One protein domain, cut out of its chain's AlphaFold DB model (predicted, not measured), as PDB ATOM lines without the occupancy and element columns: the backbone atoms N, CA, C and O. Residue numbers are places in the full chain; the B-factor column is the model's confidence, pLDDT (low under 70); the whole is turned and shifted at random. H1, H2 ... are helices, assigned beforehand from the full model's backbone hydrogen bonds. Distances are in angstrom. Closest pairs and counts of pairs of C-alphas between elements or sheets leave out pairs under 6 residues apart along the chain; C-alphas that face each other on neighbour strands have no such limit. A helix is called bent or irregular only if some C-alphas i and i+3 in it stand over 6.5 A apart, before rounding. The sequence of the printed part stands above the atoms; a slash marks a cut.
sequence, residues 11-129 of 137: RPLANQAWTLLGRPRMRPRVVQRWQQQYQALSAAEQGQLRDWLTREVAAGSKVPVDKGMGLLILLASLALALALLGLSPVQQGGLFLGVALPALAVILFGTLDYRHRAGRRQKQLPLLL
ATOM      1  N   ARG A  11      15.252  41.462  74.516       83.31
ATOM      2  CA  ARG A  11      14.587  41.682  75.817       83.31
ATOM      3  C   ARG A  11      14.707  43.111  76.357       83.31
ATOM      4  O   ARG A  11      13.692  43.623  76.828       83.31
ATOM      5  N   PRO A  12      15.869  43.792  76.300       85.00
ATOM      6  CA  PRO A  12      15.974  45.165  76.784       85.00
ATOM      7  C   PRO A  12      15.054  46.111  76.005       85.00
ATOM      8  O   PRO A  12      14.335  46.912  76.603       85.00
ATOM      9  N   LEU A  13      15.020  45.965  74.678       86.31
ATOM     10  CA  LEU A  13      14.194  46.788  73.799       86.31
ATOM     11  C   LEU A  13      12.699  46.476  73.968       86.31
ATOM     12  O   LEU A  13      11.872  47.389  73.991       86.31
ATOM     13  N   ALA A  14      12.360  45.202  74.170       85.88
ATOM     14  CA  ALA A  14      11.013  44.737  74.480       85.88
ATOM     15  C   ALA A  14      10.500  45.275  75.819       85.88
ATOM     16  O   ALA A  14       9.374  45.762  75.902       85.88
ATOM     17  N   ASN A  15      11.334  45.265  76.861       84.19
ATOM     18  CA  ASN A  15      10.985  45.811  78.171       84.19
ATOM     19  C   ASN A  15      10.775  47.329  78.115       84.19
ATOM     20  O   ASN A  15       9.850  47.856  78.743       84.19
ATOM     21  N   GLN A  16      11.590  48.041  77.330       85.50
ATOM     22  CA  GLN A  16      11.389  49.470  77.082       85.50
ATOM     23  C   GLN A  16      10.063  49.733  76.360       85.50
ATOM     24  O   GLN A  16       9.281  50.564  76.824       85.50
ATOM     25  N   ALA A  17       9.764  48.983  75.296       85.56
ATOM     26  CA  ALA A  17       8.489  49.059  74.582       85.56
ATOM     27  C   ALA A  17       7.300  48.803  75.517       85.56
ATOM     28  O   ALA A  17       6.362  49.595  75.584       85.56
ATOM     29  N   TRP A  18       7.371  47.734  76.310       83.50
ATOM     30  CA  TRP A  18       6.334  47.343  77.261       83.50
ATOM     31  C   TRP A  18       6.067  48.410  78.326       83.50
ATOM     32  O   TRP A  18       4.920  48.682  78.700       83.50
ATOM     33  N   THR A  19       7.138  49.056  78.787       83.38
ATOM     34  CA  THR A  19       7.062  50.180  79.721       83.38
ATOM     35  C   THR A  19       6.405  51.390  79.066       83.38
ATOM     36  O   THR A  19       5.543  52.016  79.680       83.38
ATOM     37  N   LEU A  20       6.765  51.714  77.818       85.00
ATOM     38  CA  LEU A  20       6.179  52.833  77.074       85.00
ATOM     39  C   LEU A  20       4.684  52.638  76.822       85.00
ATOM     40  O   LEU A  20       3.918  53.568  77.063       85.00
ATOM     41  N   LEU A  21       4.269  51.432  76.434       82.75
ATOM     42  CA  LEU A  21       2.865  51.062  76.214       82.75
ATOM     43  C   LEU A  21       2.020  51.113  77.499       82.75
ATOM     44  O   LEU A  21       0.800  51.239  77.454       82.75
ATOM     45  N   GLY A  22       2.652  50.971  78.667       75.69
ATOM     46  CA  GLY A  22       1.980  51.091  79.961       75.69
ATOM     47  C   GLY A  22       1.792  52.532  80.440       75.69
ATOM     48  O   GLY A  22       1.076  52.747  81.421       75.69
ATOM     49  N   ARG A  23       2.434  53.522  79.800       79.06
ATOM     50  CA  ARG A  23       2.419  54.910  80.277       79.06
ATOM     51  C   ARG A  23       1.136  55.641  79.872       79.06
ATOM     52  O   ARG A  23       0.657  55.491  78.752       79.06
ATOM     53  N   PRO A  24       0.612  56.527  80.739       73.19
ATOM     54  CA  PRO A  24      -0.546  57.351  80.402       73.19
ATOM     55  C   PRO A  24      -0.256  58.321  79.247       73.19
ATOM     56  O   PRO A  24      -1.147  58.603  78.452       73.19
ATOM     57  N   ARG A  25       0.991  58.795  79.115       78.44
ATOM     58  CA  ARG A  25       1.421  59.692  78.037       78.44
ATOM     59  C   ARG A  25       2.764  59.239  77.471       78.44
ATOM     60  O   ARG A  25       3.762  59.176  78.194       78.44
ATOM     61  N   MET A  26       2.791  58.935  76.177       79.19
ATOM     62  CA  MET A  26       4.026  58.646  75.455       79.19
ATOM     63  C   MET A  26       4.750  59.951  75.132       79.19
ATOM     64  O   MET A  26       4.174  60.864  74.546       79.19
ATOM     65  N   ARG A  27       6.019  60.060  75.534       85.19
ATOM     66  CA  ARG A  27       6.849  61.220  75.193       85.19
ATOM     67  C   ARG A  27       7.382  61.036  73.765       85.19
ATOM     68  O   ARG A  27       8.102  60.057  73.563       85.19
ATOM     69  N   PRO A  28       7.123  61.961  72.820       83.38
ATOM     70  CA  PRO A  28       7.509  61.800  71.413       83.38
ATOM     71  C   PRO A  28       8.992  61.472  71.221       83.38
ATOM     72  O   PRO A  28       9.322  60.522  70.524       83.38
ATOM     73  N   ARG A  29       9.884  62.164  71.945       87.06
ATOM     74  CA  ARG A  29      11.337  61.918  71.901       87.06
ATOM     75  C   ARG A  29      11.725  60.486  72.282       87.06
ATOM     76  O   ARG A  29      12.658  59.929  71.719       87.06
ATOM     77  N   VAL A  30      11.034  59.893  73.257       85.94
ATOM     78  CA  VAL A  30      11.349  58.536  73.730       85.94
ATOM     79  C   VAL A  30      10.817  57.496  72.748       85.94
ATOM     80  O   VAL A  30      11.500  56.513  72.488       85.94
ATOM     81  N   VAL A  31       9.640  57.741  72.163       85.50
ATOM     82  CA  VAL A  31       9.087  56.896  71.094       85.50
ATOM     83  C   VAL A  31       9.986  56.937  69.861       85.50
ATOM     84  O   VAL A  31      10.361  55.881  69.373       85.50
ATOM     85  N   GLN A  32      10.411  58.123  69.420       86.56
ATOM     86  CA  GLN A  32      11.332  58.276  68.289       86.56
ATOM     87  C   GLN A  32      12.662  57.555  68.529       86.56
ATOM     88  O   GLN A  32      13.114  56.808  67.669       86.56
ATOM     89  N   ARG A  33      13.264  57.713  69.715       89.38
ATOM     90  CA  ARG A  33      14.509  57.012  70.067       89.38
ATOM     91  C   ARG A  33      14.336  55.494  70.045       89.38
ATOM     92  O   ARG A  33      15.209  54.784  69.556       89.38
ATOM     93  N   TRP A  34      13.217  54.999  70.567       89.81
ATOM     94  CA  TRP A  34      12.904  53.574  70.530       89.81
ATOM     95  C   TRP A  34      12.682  53.083  69.091       89.81
ATOM     96  O   TRP A  34      13.210  52.043  68.713       89.81
ATOM     97  N   GLN A  35      11.976  53.853  68.258       88.31
ATOM     98  CA  GLN A  35      11.742  53.528  66.847       88.31
ATOM     99  C   GLN A  35      13.038  53.494  66.034       88.31
ATOM    100  O   GLN A  35      13.195  52.609  65.202       88.31
ATOM    101  N   GLN A  36      13.992  54.389  66.306       89.00
ATOM    102  CA  GLN A  36      15.324  54.342  65.694       89.00
ATOM    103  C   GLN A  36      16.063  53.044  66.045       89.00
ATOM    104  O   GLN A  36      16.634  52.400  65.171       89.00
ATOM    105  N   GLN A  37      16.012  52.621  67.312       89.38
ATOM    106  CA  GLN A  37      16.607  51.352  67.746       89.38
ATOM    107  C   GLN A  37      15.898  50.143  67.129       89.38
ATOM    108  O   GLN A  37      16.555  49.173  66.770       89.38
ATOM    109  N   TYR A  38      14.575  50.212  66.979       87.25
ATOM    110  CA  TYR A  38      13.782  49.182  66.314       87.25
ATOM    111  C   TYR A  38      14.122  49.061  64.824       87.25
ATOM    112  O   TYR A  38      14.305  47.956  64.332       87.25
ATOM    113  N   GLN A  39      14.261  50.183  64.113       87.19
ATOM    114  CA  GLN A  39      14.631  50.203  62.692       87.19
ATOM    115  C   GLN A  39      16.072  49.742  62.442       87.19
ATOM    116  O   GLN A  39      16.367  49.251  61.358       87.19
ATOM    117  N   ALA A  40      16.955  49.866  63.438       88.50
ATOM    118  CA  ALA A  40      18.321  49.350  63.371       88.50
ATOM    119  C   ALA A  40      18.409  47.815  63.503       88.50
ATOM    120  O   ALA A  40      19.471  47.246  63.256       88.50
ATOM    121  N   LEU A  41      17.324  47.138  63.904       87.00
ATOM    122  CA  LEU A  41      17.264  45.676  63.958       87.00
ATOM    123  C   LEU A  41      17.089  45.070  62.563       87.00
ATOM    124  O   LEU A  41      16.519  45.696  61.668       87.00
ATOM    125  N   SER A  42      17.489  43.808  62.400       89.19
ATOM    126  CA  SER A  42      17.184  43.051  61.182       89.19
ATOM    127  C   SER A  42      15.672  42.828  61.015       89.19
ATOM    128  O   SER A  42      14.923  42.790  61.993       89.19
ATOM    129  N   ALA A  43      15.202  42.615  59.782       85.00
ATOM    130  CA  ALA A  43      13.779  42.371  59.511       85.00
ATOM    131  C   ALA A  43      13.212  41.173  60.306       85.00
ATOM    132  O   ALA A  43      12.080  41.224  60.789       85.00
ATOM    133  N   ALA A  44      14.017  40.123  60.504       83.94
ATOM    134  CA  ALA A  44      13.643  38.960  61.306       83.94
ATOM    135  C   ALA A  44      13.466  39.313  62.796       83.94
ATOM    136  O   ALA A  44      12.490  38.903  63.423       83.94
ATOM    137  N   GLU A  45      14.373  40.110  63.363       86.75
ATOM    138  CA  GLU A  45      14.296  40.573  64.754       86.75
ATOM    139  C   GLU A  45      13.141  41.555  64.980       86.75
ATOM    140  O   GLU A  45      12.462  41.491  66.007       86.75
ATOM    141  N   GLN A  46      12.881  42.431  64.005       86.56
ATOM    142  CA  GLN A  46      11.718  43.317  64.005       86.56
ATOM    143  C   GLN A  46      10.415  42.508  64.046       86.56
ATOM    144  O   GLN A  46       9.551  42.780  64.884       86.56
ATOM    145  N   GLY A  47      10.301  41.473  63.204       84.69
ATOM    146  CA  GLY A  47       9.173  40.539  63.198       84.69
ATOM    147  C   GLY A  47       8.989  39.837  64.544       84.69
ATOM    148  O   GLY A  47       7.914  39.921  65.138       84.69
ATOM    149  N   GLN A  48      10.058  39.248  65.095       85.69
ATOM    150  CA  GLN A  48      10.014  38.594  66.409       85.69
ATOM    151  C   GLN A  48       9.551  39.540  67.522       85.69
ATOM    152  O   GLN A  48       8.702  39.171  68.338       85.69
ATOM    153  N   LEU A  49      10.084  40.765  67.561       86.38
ATOM    154  CA  LEU A  49       9.717  41.748  68.574       86.38
ATOM    155  C   LEU A  49       8.264  42.214  68.418       86.38
ATOM    156  O   LEU A  49       7.548  42.334  69.414       86.38
ATOM    157  N   ARG A  50       7.817  42.454  67.180       86.81
ATOM    158  CA  ARG A  50       6.435  42.826  66.857       86.81
ATOM    159  C   ARG A  50       5.451  41.740  67.275       86.81
ATOM    160  O   ARG A  50       4.455  42.048  67.932       86.81
ATOM    161  N   ASP A  51       5.724  40.491  66.922       84.88
ATOM    162  CA  ASP A  51       4.850  39.361  67.235       84.88
ATOM    163  C   ASP A  51       4.812  39.092  68.734       84.88
ATOM    164  O   ASP A  51       3.758  38.782  69.289       84.88
ATOM    165  N   TRP A  52       5.949  39.244  69.413       85.62
ATOM    166  CA  TRP A  52       6.005  39.165  70.866       85.62
ATOM    167  C   TRP A  52       5.184  40.282  71.521       85.62
ATOM    168  O   TRP A  52       4.314  39.988  72.333       85.62
ATOM    169  N   LEU A  53       5.369  41.548  71.122       85.31
ATOM    170  CA  LEU A  53       4.605  42.677  71.670       85.31
ATOM    171  C   LEU A  53       3.105  42.533  71.410       85.31
ATOM    172  O   LEU A  53       2.300  42.785  72.303       85.31
ATOM    173  N   THR A  54       2.716  42.103  70.211       84.00
ATOM    174  CA  THR A  54       1.306  41.908  69.846       84.00
ATOM    175  C   THR A  54       0.678  40.790  70.675       84.00
ATOM    176  O   THR A  54      -0.410  40.976  71.224       84.00
ATOM    177  N   ARG A  55       1.379  39.658  70.831       82.88
ATOM    178  CA  ARG A  55       0.934  38.545  71.679       82.88
ATOM    179  C   ARG A  55       0.847  38.946  73.144       82.88
ATOM    180  O   ARG A  55      -0.166  38.658  73.766       82.88
ATOM    181  N   GLU A  56       1.843  39.642  73.680       81.75
ATOM    182  CA  GLU A  56       1.846  40.092  75.075       81.75
ATOM    183  C   GLU A  56       0.765  41.137  75.344       81.75
ATOM    184  O   GLU A  56       0.082  41.057  76.359       81.75
ATOM    185  N   VAL A  57       0.530  42.094  74.440       81.00
ATOM    186  CA  VAL A  57      -0.576  43.055  74.586       81.00
ATOM    187  C   VAL A  57      -1.926  42.336  74.540       81.00
ATOM    188  O   VAL A  57      -2.784  42.597  75.386       81.00
ATOM    189  N   ALA A  58      -2.110  41.397  73.608       75.56
ATOM    190  CA  ALA A  58      -3.323  40.590  73.526       75.56
ATOM    191  C   ALA A  58      -3.500  39.702  74.772       75.56
ATOM    192  O   ALA A  58      -4.599  39.630  75.319       75.56
ATOM    193  N   ALA A  59      -2.429  39.092  75.275       71.69
ATOM    194  CA  ALA A  59      -2.436  38.310  76.505       71.69
ATOM    195  C   ALA A  59      -2.745  39.197  77.717       71.69
ATOM    196  O   ALA A  59      -3.654  38.883  78.468       71.69
ATOM    197  N   GLY A  60      -2.091  40.348  77.863       63.81
ATOM    198  CA  GLY A  60      -2.325  41.323  78.931       63.81
ATOM    199  C   GLY A  60      -3.743  41.904  78.942       63.81
ATOM    200  O   GLY A  60      -4.262  42.202  80.012       63.81
ATOM    201  N   SER A  61      -4.399  42.012  77.779       55.31
ATOM    202  CA  SER A  61      -5.836  42.335  77.692       55.31
ATOM    203  C   SER A  61      -6.758  41.175  78.074       55.31
ATOM    204  O   SER A  61      -7.886  41.405  78.503       55.31
ATOM    205  N   LYS A  62      -6.276  39.936  77.921       52.97
ATOM    206  CA  LYS A  62      -7.016  38.700  78.192       52.97
ATOM    207  C   LYS A  62      -6.735  38.117  79.574       52.97
ATOM    208  O   LYS A  62      -7.469  37.227  79.977       52.97
ATOM    209  N   VAL A  63      -5.697  38.573  80.283       47.25
ATOM    210  CA  VAL A  63      -5.347  38.059  81.609       47.25
ATOM    211  C   VAL A  63      -6.418  38.531  82.597       47.25
ATOM    212  O   VAL A  63      -6.488  39.735  82.875       47.25
ATOM    213  N   PRO A  64      -7.264  37.618  83.118       50.38
ATOM    214  CA  PRO A  64      -8.146  37.939  84.227       50.38
ATOM    215  C   PRO A  64      -7.292  38.344  85.430       50.38
ATOM    216  O   PRO A  64      -6.152  37.897  85.551       50.38
ATOM    217  N   VAL A  65      -7.850  39.216  86.272       53.72
ATOM    218  CA  VAL A  65      -7.259  39.772  87.501       53.72
ATOM    219  C   VAL A  65      -6.219  38.820  88.111       53.72
ATOM    220  O   VAL A  65      -6.537  37.680  88.446       53.72
ATOM    221  N   ASP A  66      -4.970  39.289  88.176       52.88
ATOM    222  CA  ASP A  66      -3.785  38.495  88.513       52.88
ATOM    223  C   ASP A  66      -3.991  37.679  89.805       52.88
ATOM    224  O   ASP A  66      -4.647  38.147  90.738       52.88
ATOM    225  N   LYS A  67      -3.427  36.466  89.903       53.78
ATOM    226  CA  LYS A  67      -3.698  35.538  91.028       53.78
ATOM    227  C   LYS A  67      -3.408  36.157  92.401       53.78
ATOM    228  O   LYS A  67      -4.112  35.859  93.359       53.78
ATOM    229  N   GLY A  68      -2.408  37.038  92.499       54.50
ATOM    230  CA  GLY A  68      -2.093  37.768  93.736       54.50
ATOM    231  C   GLY A  68      -3.156  38.803  94.117       54.50
ATOM    232  O   GLY A  68      -3.436  39.012  95.293       54.50
ATOM    233  N   MET A  69      -3.813  39.393  93.125       55.97
ATOM    234  CA  MET A  69      -4.945  40.288  93.326       55.97
ATOM    235  C   MET A  69      -6.207  39.490  93.676       55.97
ATOM    236  O   MET A  69      -6.952  39.898  94.557       55.97
ATOM    237  N   GLY A  70      -6.381  38.297  93.095       60.16
ATOM    238  CA  GLY A  70      -7.369  37.311  93.546       60.16
ATOM    239  C   GLY A  70      -7.166  36.874  95.003       60.16
ATOM    240  O   GLY A  70      -8.136  36.778  95.744       60.16
ATOM    241  N   LEU A  71      -5.917  36.685  95.444       61.50
ATOM    242  CA  LEU A  71      -5.584  36.374  96.840       61.50
ATOM    243  C   LEU A  71      -5.877  37.554  97.777       61.50
ATOM    244  O   LEU A  71      -6.428  37.347  98.850       61.50
ATOM    245  N   LEU A  72      -5.553  38.788  97.375       65.06
ATOM    246  CA  LEU A  72      -5.898  39.992  98.142       65.06
ATOM    247  C   LEU A  72      -7.412  40.177  98.256       65.06
ATOM    248  O   LEU A  72      -7.895  40.534  99.324       65.06
ATOM    249  N   ILE A  73      -8.157  39.886  97.186       64.00
ATOM    250  CA  ILE A  73      -9.622  39.856  97.207       64.00
ATOM    251  C   ILE A  73     -10.106  38.774  98.172       64.00
ATOM    252  O   ILE A  73     -10.929  39.069  99.027       64.00
ATOM    253  N   LEU A  74      -9.561  37.556  98.100       64.12
ATOM    254  CA  LEU A  74      -9.926  36.453  98.990       64.12
ATOM    255  C   LEU A  74      -9.653  36.795 100.463       64.12
ATOM    256  O   LEU A  74     -10.520  36.598 101.304       64.12
ATOM    257  N   LEU A  75      -8.474  37.341 100.774       65.81
ATOM    258  CA  LEU A  75      -8.085  37.759 102.123       65.81
ATOM    259  C   LEU A  75      -8.947  38.920 102.625       65.81
ATOM    260  O   LEU A  75      -9.367  38.904 103.778       65.81
ATOM    261  N   ALA A  76      -9.261  39.893 101.767       66.12
ATOM    262  CA  ALA A  76     -10.163  40.989 102.105       66.12
ATOM    263  C   ALA A  76     -11.593  40.488 102.349       66.12
ATOM    264  O   ALA A  76     -12.219  40.898 103.321       66.12
ATOM    265  N   SER A  77     -12.096  39.570 101.520       65.88
ATOM    266  CA  SER A  77     -13.397  38.920 101.705       65.88
ATOM    267  C   SER A  77     -13.439  38.072 102.977       65.88
ATOM    268  O   SER A  77     -14.441  38.098 103.686       65.88
ATOM    269  N   LEU A  78     -12.355  37.363 103.304       66.88
ATOM    270  CA  LEU A  78     -12.237  36.565 104.525       66.88
ATOM    271  C   LEU A  78     -12.187  37.457 105.774       66.88
ATOM    272  O   LEU A  78     -12.871  37.175 106.754       66.88
ATOM    273  N   ALA A  79     -11.445  38.567 105.723       65.44
ATOM    274  CA  ALA A  79     -11.428  39.576 106.778       65.44
ATOM    275  C   ALA A  79     -12.807  40.235 106.960       65.44
ATOM    276  O   ALA A  79     -13.235  40.447 108.092       65.44
ATOM    277  N   LEU A  80     -13.537  40.485 105.865       65.44
ATOM    278  CA  LEU A  80     -14.930  40.946 105.897       65.44
ATOM    279  C   LEU A  80     -15.846  39.933 106.590       65.44
ATOM    280  O   LEU A  80     -16.648  40.307 107.438       65.44
ATOM    281  N   ALA A  81     -15.732  38.655 106.217       64.81
ATOM    282  CA  ALA A  81     -16.554  37.580 106.757       64.81
ATOM    283  C   ALA A  81     -16.302  37.390 108.258       64.81
ATOM    284  O   ALA A  81     -17.253  37.266 109.024       64.81
ATOM    285  N   LEU A  82     -15.037  37.444 108.689       64.25
ATOM    286  CA  LEU A  82     -14.654  37.399 110.102       64.25
ATOM    287  C   LEU A  82     -15.146  38.627 110.874       64.25
ATOM    288  O   LEU A  82     -15.654  38.476 111.984       64.25
ATOM    289  N   ALA A  83     -15.054  39.823 110.285       62.47
ATOM    290  CA  ALA A  83     -15.609  41.029 110.888       62.47
ATOM    291  C   ALA A  83     -17.128  40.892 111.081       62.47
ATOM    292  O   ALA A  83     -17.624  41.170 112.168       62.47
ATOM    293  N   LEU A  84     -17.855  40.390 110.077       62.16
ATOM    294  CA  LEU A  84     -19.303  40.151 110.144       62.16
ATOM    295  C   LEU A  84     -19.695  39.066 111.163       62.16
ATOM    296  O   LEU A  84     -20.718  39.215 111.826       62.16
ATOM    297  N   LEU A  85     -18.883  38.016 111.334       64.69
ATOM    298  CA  LEU A  85     -19.107  36.933 112.307       64.69
ATOM    299  C   LEU A  85     -18.931  37.370 113.773       64.69
ATOM    300  O   LEU A  85     -19.521  36.756 114.658       64.69
ATOM    301  N   GLY A  86     -18.150  38.422 114.036       58.94
ATOM    302  CA  GLY A  86     -17.926  38.969 115.383       58.94
ATOM    303  C   GLY A  86     -18.809  40.168 115.751       58.94
ATOM    304  O   GLY A  86     -18.634  40.750 116.821       58.94
ATOM    305  N   LEU A  87     -19.724  40.586 114.872       53.47
ATOM    306  CA  LEU A  87     -20.375  41.892 114.956       53.47
ATOM    307  C   LEU A  87     -21.770  41.834 115.597       53.47
ATOM    308  O   LEU A  87     -22.735  41.366 114.991       53.47
ATOM    309  N   SER A  88     -21.899  42.433 116.786       55.34
ATOM    310  CA  SER A  88     -23.198  42.872 117.312       55.34
ATOM    311  C   SER A  88     -23.803  43.953 116.387       55.34
ATOM    312  O   SER A  88     -23.057  44.784 115.853       55.34
ATOM    313  N   PRO A  89     -25.136  43.987 116.186       57.94
ATOM    314  CA  PRO A  89     -25.800  44.853 115.198       57.94
ATOM    315  C   PRO A  89     -25.528  46.359 115.381       57.94
ATOM    316  O   PRO A  89     -25.671  47.132 114.440       57.94
ATOM    317  N   VAL A  90     -25.065  46.780 116.562       58.81
ATOM    318  CA  VAL A  90     -24.773  48.183 116.902       58.81
ATOM    319  C   VAL A  90     -23.411  48.659 116.362       58.81
ATOM    320  O   VAL A  90     -23.228  49.849 116.127       58.81
ATOM    321  N   GLN A  91     -22.455  47.756 116.106       57.19
ATOM    322  CA  GLN A  91     -21.102  48.109 115.630       57.19
ATOM    323  C   GLN A  91     -20.904  47.926 114.113       57.19
ATOM    324  O   GLN A  91     -19.873  48.329 113.565       57.19
ATOM    325  N   GLN A  92     -21.895  47.357 113.415       56.62
ATOM    326  CA  GLN A  92     -21.792  46.996 111.996       56.62
ATOM    327  C   GLN A  92     -21.560  48.210 111.086       56.62
ATOM    328  O   GLN A  92     -20.780  48.118 110.140       56.62
ATOM    329  N   GLY A  93     -22.154  49.366 111.400       55.47
ATOM    330  CA  GLY A  93     -21.986  50.585 110.601       55.47
ATOM    331  C   GLY A  93     -20.549  51.122 110.605       55.47
ATOM    332  O   GLY A  93     -20.001  51.419 109.546       55.47
ATOM    333  N   GLY A  94     -19.911  51.196 111.777       57.94
ATOM    334  CA  GLY A  94     -18.560  51.759 111.924       57.94
ATOM    335  C   GLY A  94     -17.459  50.875 111.328       57.94
ATOM    336  O   GLY A  94     -16.557  51.377 110.661       57.94
ATOM    337  N   LEU A  95     -17.557  49.554 111.502       59.09
ATOM    338  CA  LEU A  95     -16.594  48.587 110.958       59.09
ATOM    339  C   LEU A  95     -16.734  48.402 109.439       59.09
ATOM    340  O   LEU A  95     -15.727  48.286 108.734       59.09
ATOM    341  N   PHE A  96     -17.961  48.440 108.908       58.31
ATOM    342  CA  PHE A  96     -18.191  48.367 107.465       58.31
ATOM    343  C   PHE A  96     -17.658  49.615 106.741       58.31
ATOM    344  O   PHE A  96     -16.968  49.503 105.727       58.31
ATOM    345  N   LEU A  97     -17.891  50.811 107.293       60.94
ATOM    346  CA  LEU A  97     -17.342  52.056 106.747       60.94
ATOM    347  C   LEU A  97     -15.822  52.184 106.944       60.94
ATOM    348  O   LEU A  97     -15.141  52.684 106.052       60.94
ATOM    349  N   GLY A  98     -15.282  51.724 108.078       60.09
ATOM    350  CA  GLY A  98     -13.869  51.901 108.428       60.09
ATOM    351  C   GLY A  98     -12.906  50.866 107.839       60.09
ATOM    352  O   GLY A  98     -11.739  51.184 107.628       60.09
ATOM    353  N   VAL A  99     -13.365  49.638 107.566       63.53
ATOM    354  CA  VAL A  99     -12.481  48.519 107.174       63.53
ATOM    355  C   VAL A  99     -12.905  47.883 105.852       63.53
ATOM    356  O   VAL A  99     -12.075  47.690 104.964       63.53
ATOM    357  N   ALA A 100     -14.200  47.606 105.678       62.97
ATOM    358  CA  ALA A 100     -14.710  46.947 104.475       62.97
ATOM    359  C   ALA A 100     -14.684  47.862 103.240       62.97
ATOM    360  O   ALA A 100     -14.209  47.462 102.174       62.97
ATOM    361  N   LEU A 101     -15.159  49.100 103.382       67.75
ATOM    362  CA  LEU A 101     -15.260  50.070 102.288       67.75
ATOM    363  C   LEU A 101     -13.894  50.465 101.691       67.75
ATOM    364  O   LEU A 101     -13.760  50.424 100.465       67.75
ATOM    365  N   PRO A 102     -12.854  50.774 102.492       67.75
ATOM    366  CA  PRO A 102     -11.520  51.069 101.968       67.75
ATOM    367  C   PRO A 102     -10.886  49.866 101.262       67.75
ATOM    368  O   PRO A 102     -10.296  50.024 100.195       67.75
ATOM    369  N   ALA A 103     -11.045  48.655 101.808       64.44
ATOM    370  CA  ALA A 103     -10.523  47.436 101.193       64.44
ATOM    371  C   ALA A 103     -11.192  47.155  99.834       64.44
ATOM    372  O   ALA A 103     -10.507  46.898  98.842       64.44
ATOM    373  N   LEU A 104     -12.522  47.289  99.762       65.88
ATOM    374  CA  LEU A 104     -13.281  47.189  98.514       65.88
ATOM    375  C   LEU A 104     -12.874  48.267  97.505       65.88
ATOM    376  O   LEU A 104     -12.706  47.961  96.325       65.88
ATOM    377  N   ALA A 105     -12.660  49.506  97.958       68.88
ATOM    378  CA  ALA A 105     -12.200  50.593  97.102       68.88
ATOM    379  C   ALA A 105     -10.815  50.295  96.513       68.88
ATOM    380  O   ALA A 105     -10.639  50.415  95.304       68.88
ATOM    381  N   VAL A 106      -9.847  49.836  97.313       69.50
ATOM    382  CA  VAL A 106      -8.503  49.470  96.823       69.50
ATOM    383  C   VAL A 106      -8.575  48.366  95.764       69.50
ATOM    384  O   VAL A 106      -7.904  48.452  94.733       69.50
ATOM    385  N   ILE A 107      -9.430  47.362  95.969       66.88
ATOM    386  CA  ILE A 107      -9.665  46.285  94.999       66.88
ATOM    387  C   ILE A 107     -10.262  46.836  93.695       66.88
ATOM    388  O   ILE A 107      -9.765  46.533  92.604       66.88
ATOM    389  N   LEU A 108     -11.304  47.666  93.787       69.62
ATOM    390  CA  LEU A 108     -11.957  48.295  92.634       69.62
ATOM    391  C   LEU A 108     -10.997  49.204  91.863       69.62
ATOM    392  O   LEU A 108     -10.865  49.069  90.649       69.62
ATOM    393  N   PHE A 109     -10.270  50.085  92.548       71.25
ATOM    394  CA  PHE A 109      -9.305  50.982  91.916       71.25
ATOM    395  C   PHE A 109      -8.147  50.220  91.280       71.25
ATOM    396  O   PHE A 109      -7.754  50.540  90.159       71.25
ATOM    397  N   GLY A 110      -7.630  49.185  91.940       66.75
ATOM    398  CA  GLY A 110      -6.556  48.372  91.385       66.75
ATOM    399  C   GLY A 110      -6.997  47.602  90.135       66.75
ATOM    400  O   GLY A 110      -6.267  47.559  89.143       66.75
ATOM    401  N   THR A 111      -8.198  47.020  90.149       68.25
ATOM    402  CA  THR A 111      -8.737  46.291  88.988       68.25
ATOM    403  C   THR A 111      -9.082  47.235  87.838       68.25
ATOM    404  O   THR A 111      -8.770  46.930  86.683       68.25
ATOM    405  N   LEU A 112      -9.647  48.410  88.130       70.88
ATOM    406  CA  LEU A 112      -9.880  49.464  87.144       70.88
ATOM    407  C   LEU A 112      -8.571  49.954  86.529       70.88
ATOM    408  O   LEU A 112      -8.461  49.998  85.304       70.88
ATOM    409  N   ASP A 113      -7.556  50.272  87.336       72.31
ATOM    410  CA  ASP A 113      -6.262  50.729  86.823       72.31
ATOM    411  C   ASP A 113      -5.565  49.640  85.995       72.31
ATOM    412  O   ASP A 113      -5.018  49.937  84.930       72.31
ATOM    413  N   TYR A 114      -5.659  48.368  86.396       70.00
ATOM    414  CA  TYR A 114      -5.159  47.245  85.600       70.00
ATOM    415  C   TYR A 114      -5.838  47.172  84.224       70.00
ATOM    416  O   TYR A 114      -5.154  47.161  83.193       70.00
ATOM    417  N   ARG A 115      -7.178  47.211  84.181       70.38
ATOM    418  CA  ARG A 115      -7.940  47.218  82.919       70.38
ATOM    419  C   ARG A 115      -7.623  48.452  82.076       70.38
ATOM    420  O   ARG A 115      -7.457  48.338  80.862       70.38
ATOM    421  N   HIS A 116      -7.459  49.615  82.704       74.81
ATOM    422  CA  HIS A 116      -7.047  50.839  82.021       74.81
ATOM    423  C   HIS A 116      -5.639  50.722  81.432       74.81
ATOM    424  O   HIS A 116      -5.431  51.131  80.292       74.81
ATOM    425  N   ARG A 117      -4.665  50.146  82.150       72.88
ATOM    426  CA  ARG A 117      -3.312  49.891  81.620       72.88
ATOM    427  C   ARG A 117      -3.346  48.919  80.445       72.88
ATOM    428  O   ARG A 117      -2.708  49.204  79.435       72.88
ATOM    429  N   ALA A 118      -4.104  47.829  80.538       71.62
ATOM    430  CA  ALA A 118      -4.258  46.874  79.443       71.62
ATOM    431  C   ALA A 118      -4.889  47.527  78.196       71.62
ATOM    432  O   ALA A 118      -4.340  47.428  77.098       71.62
ATOM    433  N   GLY A 119      -5.969  48.297  78.375       76.25
ATOM    434  CA  GLY A 119      -6.598  49.053  77.288       76.25
ATOM    435  C   GLY A 119      -5.683  50.128  76.687       76.25
ATOM    436  O   GLY A 119      -5.664  50.317  75.472       76.25
ATOM    437  N   ARG A 120      -4.871  50.810  77.512       79.50
ATOM    438  CA  ARG A 120      -3.853  51.769  77.041       79.50
ATOM    439  C   ARG A 120      -2.804  51.085  76.170       79.50
ATOM    440  O   ARG A 120      -2.545  51.571  75.075       79.50
ATOM    441  N   ARG A 121      -2.277  49.937  76.605       81.69
ATOM    442  CA  ARG A 121      -1.301  49.152  75.833       81.69
ATOM    443  C   ARG A 121      -1.843  48.770  74.461       81.69
ATOM    444  O   ARG A 121      -1.143  48.933  73.470       81.69
ATOM    445  N   GLN A 122      -3.105  48.350  74.392       78.94
ATOM    446  CA  GLN A 122      -3.759  47.990  73.134       78.94
ATOM    447  C   GLN A 122      -3.929  49.188  72.189       78.94
ATOM    448  O   GLN A 122      -3.647  49.077  70.999       78.94
ATOM    449  N   LYS A 123      -4.324  50.353  72.718       80.19
ATOM    450  CA  LYS A 123      -4.481  51.585  71.923       80.19
ATOM    451  C   LYS A 123      -3.152  52.186  71.468       80.19
ATOM    452  O   LYS A 123      -3.092  52.799  70.409       80.19
ATOM    453  N   GLN A 124      -2.100  52.038  72.269       82.88
ATOM    454  CA  GLN A 124      -0.796  52.644  72.009       82.88
ATOM    455  C   GLN A 124       0.146  51.751  71.189       82.88
ATOM    456  O   GLN A 124       1.102  52.259  70.608       82.88
ATOM    457  N   LEU A 125      -0.125  50.444  71.096       82.62
ATOM    458  CA  LEU A 125       0.639  49.505  70.271       82.62
ATOM    459  C   LEU A 125       0.843  49.979  68.816       82.62
ATOM    460  O   LEU A 125       1.998  50.000  68.386       82.62
ATOM    461  N   PRO A 126      -0.194  50.432  68.077       79.81
ATOM    462  CA  PRO A 126      -0.020  50.932  66.708       79.81
ATOM    463  C   PRO A 126       0.724  52.273  66.612       79.81
ATOM    464  O   PRO A 126       1.122  52.663  65.521       79.81
ATOM    465  N   LEU A 127       0.895  53.003  67.722       79.62
ATOM    466  CA  LEU A 127       1.696  54.233  67.753       79.62
ATOM    467  C   LEU A 127       3.186  53.927  67.923       79.62
ATOM    468  O   LEU A 127       4.035  54.693  67.473       79.62
ATOM    469  N   LEU A 128       3.499  52.826  68.613       80.31
ATOM    470  CA  LEU A 128       4.869  52.414  68.885       80.31
ATOM    471  C   LEU A 128       5.448  51.622  67.709       80.31
ATOM    472  O   LEU A 128       6.538  51.935  67.235       80.31
ATOM    473  N   LEU A 129       4.696  50.631  67.226       79.25
ATOM    474  CA  LEU A 129       5.050  49.836  66.060       79.25
ATOM    475  C   LEU A 129       4.523  50.559  64.818       79.25
ATOM    476  O   LEU A 129       3.301  50.611  64.651       79.25
TER     477      LEU A 129
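Overview. This is residues 11 to 129 of the 137 residues of an uncharacterized protein of Gallaecimonas xiamenensis 3-C-1 (UniProt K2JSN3). A long helix, H5, runs along most of a rod, with H3 and then H4 following each other along its side and running the opposite way. H1 and H2 make a small helical hairpin, a head at the end of the rod where H3 begins and H5 ends. The printed part has 119 residues with five named helices, H1 to H5 in chain order, and no named strand: all helix. It is extended, with a radius of gyration of the C-alphas of 20.9 A and spans of 69 by 24 by 20 A.

Along the chain. Find C-alpha 92 at (-21.792, 46.996, 111.996); from there H5, residues 92 to 128, runs 51.0 A to C-alpha 128 at (4.869, 52.414, 68.885), with a kink of 31 degrees near residue 122. It is only just irregular: C-alphas 123 and 126 are 6.9 A apart. H4 is residues 67 to 85, 26.3 A, and H3 is residues 43 to 62, 28.2 A. H2 is residues 28 to 39; H1, residues 11 to 21, begins at (14.587, 41.682, 75.817).

Arrangement. H1 and H5 are the hubs, touching three helices each. H5 touches H4 with residues 92 to 107 alone, at a shallow tilt of 14 degrees, opposite ways; the closest C-alphas, Leu 80 and Ala 100, are 6.2 A apart, and the two form a hairpin. Residues 115 to 125 of H5 touch H3, closest at the C-alphas of Ser 61 and Ala 118, 5.1 A. Residues 120 to 128 touch H1, closest at the C-alphas of Leu 21 and Arg 121, 4.6 A. H3 and H4 are apart. Every O i to N i+4 pair is within hydrogen-bond range in H1, H2, H3 and H4; in H5, 29 of 33 are.

Size, cuts and confidence. The farthest C-alphas, those of Ser 42 and Val 90, are 69.9 A apart. The printed part has no cut, and no link is long. Look for pLDDT under 70 at residues 60 to 108 and 110 to 111 of this model.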